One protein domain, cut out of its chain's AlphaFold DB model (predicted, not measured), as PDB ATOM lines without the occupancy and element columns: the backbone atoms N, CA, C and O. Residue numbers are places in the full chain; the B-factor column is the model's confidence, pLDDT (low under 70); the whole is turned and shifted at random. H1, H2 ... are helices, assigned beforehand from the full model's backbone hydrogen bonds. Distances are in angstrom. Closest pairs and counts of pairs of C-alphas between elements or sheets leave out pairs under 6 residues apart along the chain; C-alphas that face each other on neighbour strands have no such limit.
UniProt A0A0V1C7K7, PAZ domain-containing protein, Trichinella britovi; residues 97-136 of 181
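AT A GLANCE: This is residues 97 to 136 of the 181 residues of the protein "PAZ domain-containing protein" of Trichinella britovi (UniProt A0A0V1C7K7). What shape does the printed part make? Three separate helices are strung along an extended, angled rod with no packed core: H1 and the longer H2 form the arms of a wide, open V, and short H3 follows beyond the far end of H2. What is it built of? The printed part has 40 residues with three named helices, in the order H1, H2, H3, and no named strand; the class is all helix. How spread out is it? It is extended, with a radius of gyration of the C-alphas of 15.7 A and spans of 47 by 22 by 13 A.

HOW THE PARTS SIT: Do the helices touch? H1, residues 97 to 106, is apart from H2, residues 110 to 124. H3, residues 130 to 134, is apart from both. Which stretches stand free? Residues 97 to 107, 109 to 115, 117 to 126 and 128 to 135 stand free, with no C-alpha 8 or more residues away along the chain within 10 A. What do the backbones show? In H1, H2 and H3 every O i to N i+4 pair is within hydrogen-bond range.

IN THESE COORDINATES: Where does H1 run? It goes from C-alpha 97 at (64.172, -12.522, -39.600) to C-alpha 106, 14.3 A. Where is H2? It goes from Ala 110, with its C-alpha at (40.144, -7.020, -36.430), to Ser 124, 21.1 A from first to last C-alpha. Where does H3 end? It runs from Pro 130 to Ser 134, 6.3 A from first to last C-alpha, and C-alpha 134 is at (27.722, -35.722, -20.978).

THE WHOLE: How large is it? The two C-alphas farthest apart, those of Cys 97 and Ser 134, are 47.0 A apart. Are there cuts or long links? The printed part has no cut, and the links H1 to H2, 3 residues, and H2 to H3, 5 residues, are tight. Is confidence low anywhere? The mean pLDDT of the printed part of this model is 94.4, and no printed residue is under 70.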
ATOM      1  N   CYS A  97      64.915 -12.262 -38.362       95.12
ATOM      2  CA  CYS A  97      64.172 -12.522 -39.600       95.12
ATOM      3  C   CYS A  97      62.967 -13.463 -39.401       95.12
ATOM      4  O   CYS A  97      61.891 -13.220 -39.952       95.12
ATOM      5  N   GLN A  98      63.119 -14.507 -38.580       94.00
ATOM      6  CA  GLN A  98      62.047 -15.450 -38.250       94.00
ATOM      7  C   GLN A  98      60.964 -14.761 -37.417       94.00
ATOM      8  O   GLN A  98      59.785 -14.872 -37.740       94.00
ATOM      9  N   THR A  99      61.356 -13.983 -36.404       95.44
ATOM     10  CA  THR A  99      60.430 -13.193 -35.581       95.44
ATOM     11  C   THR A  99      59.620 -12.218 -36.433       95.44
ATOM     12  O   THR A  99      58.398 -12.200 -36.334       95.44
ATOM     13  N   THR A 100      60.268 -11.463 -37.324       96.06
ATOM     14  CA  THR A 100      59.583 -10.552 -38.255       96.06
ATOM     15  C   THR A 100      58.588 -11.294 -39.145       96.06
ATOM     16  O   THR A 100      57.481 -10.806 -39.366       96.06
ATOM     17  N   SER A 101      58.952 -12.483 -39.629       95.88
ATOM     18  CA  SER A 101      58.066 -13.310 -40.457       95.88
ATOM     19  C   SER A 101      56.829 -13.766 -39.680       95.88
ATOM     20  O   SER A 101      55.715 -13.646 -40.183       95.88
ATOM     21  N   ILE A 102      57.004 -14.202 -38.426       95.12
ATOM     22  CA  ILE A 102      55.887 -14.570 -37.545       95.12
ATOM     23  C   ILE A 102      55.001 -13.364 -37.244       95.12
ATOM     24  O   ILE A 102      53.784 -13.486 -37.321       95.12
ATOM     25  N   ILE A 103      55.579 -12.197 -36.939       96.12
ATOM     26  CA  ILE A 103      54.804 -10.974 -36.678       96.12
ATOM     27  C   ILE A 103      53.960 -10.612 -37.899       96.12
ATOM     28  O   ILE A 103      52.767 -10.358 -37.757       96.12
ATOM     29  N   ARG A 104      54.550 -10.626 -39.100       94.56
ATOM     30  CA  ARG A 104      53.825 -10.345 -40.348       94.56
ATOM     31  C   ARG A 104      52.704 -11.348 -40.596       94.56
ATOM     32  O   ARG A 104      51.626 -10.947 -41.009       94.56
ATOM     33  N   PHE A 105      52.949 -12.626 -40.320       92.62
ATOM     34  CA  PHE A 105      51.953 -13.682 -40.477       92.62
ATOM     35  C   PHE A 105      50.807 -13.581 -39.455       92.62
ATOM     36  O   PHE A 105      49.643 -13.779 -39.800       92.62
ATOM     37  N   ALA A 106      51.124 -13.278 -38.193       92.62
ATOM     38  CA  ALA A 106      50.154 -13.208 -37.102       92.62
ATOM     39  C   ALA A 106      49.360 -11.891 -37.087       92.62
ATOM     40  O   ALA A 106      48.210 -11.863 -36.641       92.62
ATOM     41  N   SER A 107      49.960 -10.799 -37.567       93.69
ATOM     42  CA  SER A 107      49.324  -9.486 -37.640       93.69
ATOM     43  C   SER A 107      48.171  -9.516 -38.638       93.69
ATOM     44  O   SER A 107      48.372  -9.610 -39.845       93.69
ATOM     45  N   THR A 108      46.950  -9.411 -38.127       93.44
ATOM     46  CA  THR A 108      45.718  -9.406 -38.919       93.44
ATOM     47  C   THR A 108      44.790  -8.310 -38.418       93.44
ATOM     48  O   THR A 108      44.802  -7.966 -37.233       93.44
ATOM     49  N   ASP A 109      44.007  -7.731 -39.323       95.06
ATOM     50  CA  ASP A 109      42.989  -6.747 -38.974       95.06
ATOM     51  C   ASP A 109      41.866  -7.380 -38.133       95.06
ATOM     52  O   ASP A 109      41.652  -8.597 -38.131       95.06
ATOM     53  N   ALA A 110      41.156  -6.546 -37.368       93.56
ATOM     54  CA  ALA A 110      40.144  -7.020 -36.430       93.56
ATOM     55  C   ALA A 110      38.985  -7.791 -37.103       93.56
ATOM     56  O   ALA A 110      38.651  -8.861 -36.583       93.56
ATOM     57  N   PRO A 111      38.405  -7.336 -38.237       95.31
ATOM     58  CA  PRO A 111      37.400  -8.106 -38.972       95.31
ATOM     59  C   PRO A 111      37.895  -9.491 -39.407       95.31
ATOM     60  O   PRO A 111      37.262 -10.499 -39.082       95.31
ATOM     61  N   THR A 112      39.061  -9.569 -40.057       95.50
ATOM     62  CA  THR A 112      39.649 -10.844 -40.499       95.50
ATOM     63  C   THR A 112      39.915 -11.782 -39.326       95.50
ATOM     64  O   THR A 112      39.620 -12.977 -39.397       95.50
ATOM     65  N   ARG A 113      40.448 -11.256 -38.217       95.25
ATOM     66  CA  ARG A 113      40.673 -12.037 -36.994       95.25
ATOM     67  C   ARG A 113      39.365 -12.600 -36.437       95.25
ATOM     68  O   ARG A 113      39.343 -13.768 -36.061       95.25
ATOM     69  N   ASN A 114      38.288 -11.813 -36.417       94.62
ATOM     70  CA  ASN A 114      36.983 -12.274 -35.940       94.62
ATOM     71  C   ASN A 114      36.447 -13.429 -36.805       94.62
ATOM     72  O   ASN A 114      36.107 -14.490 -36.284       94.62
ATOM     73  N   LEU A 115      36.496 -13.284 -38.134       95.19
ATOM     74  CA  LEU A 115      36.098 -14.351 -39.061       95.19
ATOM     75  C   LEU A 115      36.922 -15.632 -38.862       95.19
ATOM     76  O   LEU A 115      36.357 -16.726 -38.838       95.19
ATOM     77  N   LYS A 116      38.240 -15.509 -38.651       94.69
ATOM     78  CA  LYS A 116      39.106 -16.656 -38.325       94.69
ATOM     79  C   LYS A 116      38.682 -17.333 -37.022       94.69
ATOM     80  O   LYS A 116      38.599 -18.557 -36.987       94.69
ATOM     81  N   CYS A 117      38.386 -16.568 -35.970       94.19
ATOM     82  CA  CYS A 117      37.899 -17.106 -34.698       94.19
ATOM     83  C   CYS A 117      36.584 -17.878 -34.863       94.19
ATOM     84  O   CYS A 117      36.501 -19.025 -34.426       94.19
ATOM     85  N   ILE A 118      35.603 -17.298 -35.557       94.94
ATOM     86  CA  ILE A 118      34.318 -17.956 -35.843       94.94
ATOM     87  C   ILE A 118      34.543 -19.247 -36.641       94.94
ATOM     88  O   ILE A 118      33.985 -20.294 -36.311       94.94
ATOM     89  N   GLY A 119      35.396 -19.197 -37.668       95.38
ATOM     90  CA  GLY A 119      35.748 -20.364 -38.475       95.38
ATOM     91  C   GLY A 119      36.396 -21.486 -37.658       95.38
ATOM     92  O   GLY A 119      36.044 -22.650 -37.842       95.38
ATOM     93  N   MET A 120      37.294 -21.151 -36.724       95.31
ATOM     94  CA  MET A 120      37.911 -22.132 -35.824       95.31
ATOM     95  C   MET A 120      36.872 -22.807 -34.927       95.31
ATOM     96  O   MET A 120      36.851 -24.033 -34.869       95.31
ATOM     97  N   VAL A 121      35.971 -22.042 -34.299       94.44
ATOM     98  CA  VAL A 121      34.914 -22.601 -33.433       94.44
ATOM     99  C   VAL A 121      33.984 -23.526 -34.221       94.44
ATOM    100  O   VAL A 121      33.684 -24.629 -33.762       94.44
ATOM    101  N   LYS A 122      33.584 -23.125 -35.436       93.19
ATOM    102  CA  LYS A 122      32.772 -23.969 -36.328       93.19
ATOM    103  C   LYS A 122      33.497 -25.263 -36.705       93.19
ATOM    104  O   LYS A 122      32.900 -26.331 -36.636       93.19
ATOM    105  N   LYS A 123      34.783 -25.180 -37.062       94.88
ATOM    106  CA  LYS A 123      35.601 -26.347 -37.433       94.88
ATOM    107  C   LYS A 123      35.824 -27.306 -36.259       94.88
ATOM    108  O   LYS A 123      35.890 -28.510 -36.481       94.88
ATOM    109  N   SER A 124      35.938 -26.790 -35.037       93.00
ATOM    110  CA  SER A 124      36.103 -27.604 -33.829       93.00
ATOM    111  C   SER A 124      34.865 -28.425 -33.470       93.00
ATOM    112  O   SER A 124      35.006 -29.427 -32.781       93.00
ATOM    113  N   ASN A 125      33.673 -28.025 -33.931       91.44
ATOM    114  CA  ASN A 125      32.416 -28.758 -33.750       91.44
ATOM    115  C   ASN A 125      32.170 -29.241 -32.302       91.44
ATOM    116  O   ASN A 125      31.802 -30.392 -32.067       91.44
ATOM    117  N   PHE A 126      32.374 -28.356 -31.322       92.88
ATOM    118  CA  PHE A 126      32.340 -28.702 -29.894       92.88
ATOM    119  C   PHE A 126      31.041 -29.383 -29.448       92.88
ATOM    120  O   PHE A 126      31.075 -30.298 -28.638       92.88
ATOM    121  N   ASN A 127      29.893 -29.010 -30.020       91.81
ATOM    122  CA  ASN A 127      28.606 -29.619 -29.666       91.81
ATOM    123  C   ASN A 127      28.478 -31.080 -30.117       91.81
ATOM    124  O   ASN A 127      27.518 -31.739 -29.734       91.81
ATOM    125  N   SER A 128      29.395 -31.591 -30.943       92.88
ATOM    126  CA  SER A 128      29.455 -33.010 -31.310       92.88
ATOM    127  C   SER A 128      30.292 -33.852 -30.344       92.88
ATOM    128  O   SER A 128      30.171 -35.074 -30.369       92.88
ATOM    129  N   ASP A 129      31.085 -33.213 -29.479       94.38
ATOM    130  CA  ASP A 129      31.991 -33.877 -28.550       94.38
ATOM    131  C   ASP A 129      31.204 -34.665 -27.475       94.38
ATOM    132  O   ASP A 129      30.386 -34.075 -26.757       94.38
ATOM    133  N   PRO A 130      31.406 -35.994 -27.355       94.69
ATOM    134  CA  PRO A 130      30.659 -36.822 -26.407       94.69
ATOM    135  C   PRO A 130      30.866 -36.422 -24.944       94.69
ATOM    136  O   PRO A 130      29.936 -36.534 -24.146       94.69
ATOM    137  N   PHE A 131      32.060 -35.938 -24.602       95.19
ATOM    138  CA  PHE A 131      32.391 -35.514 -23.249       95.19
ATOM    139  C   PHE A 131      31.638 -34.224 -22.911       95.19
ATOM    140  O   PHE A 131      30.934 -34.169 -21.908       95.19
ATOM    141  N   LEU A 132      31.660 -33.205 -23.773       94.69
ATOM    142  CA  LEU A 132      30.894 -31.974 -23.530       94.69
ATOM    143  C   LEU A 132      29.386 -32.233 -23.424       94.69
ATOM    144  O   LEU A 132      28.724 -31.670 -22.546       94.69
ATOM    145  N   LYS A 133      28.856 -33.144 -24.249       94.31
ATOM    146  CA  LYS A 133      27.454 -33.572 -24.160       94.31
ATOM    147  C   LYS A 133      27.118 -34.226 -22.823       94.31
ATOM    148  O   LYS A 133      26.056 -33.927 -22.283       94.31
ATOM    149  N   SER A 134      27.992 -35.074 -22.271       95.19
ATOM    150  CA  SER A 134      27.722 -35.722 -20.978       95.19
ATOM    151  C   SER A 134      27.657 -34.729 -19.816       95.19
ATOM    152  O   SER A 134      26.933 -34.969 -18.856       95.19
ATOM    153  N   PHE A 135      28.357 -33.595 -19.920       95.56
ATOM    154  CA  PHE A 135      28.266 -32.493 -18.953       95.56
ATOM    155  C   PHE A 135      27.121 -31.508 -19.249       95.56
ATOM    156  O   PHE A 135      26.979 -30.512 -18.544       95.56
ATOM    157  N   GLY A 136      26.314 -31.745 -20.291       94.38
ATOM    158  CA  GLY A 136      25.228 -30.846 -20.694       94.38
ATOM    159  C   GLY A 136      25.707 -29.489 -21.226       94.38
ATOM    160  O   GLY A 136      24.931 -28.536 -21.262       94.38
TER     161      GLY A 136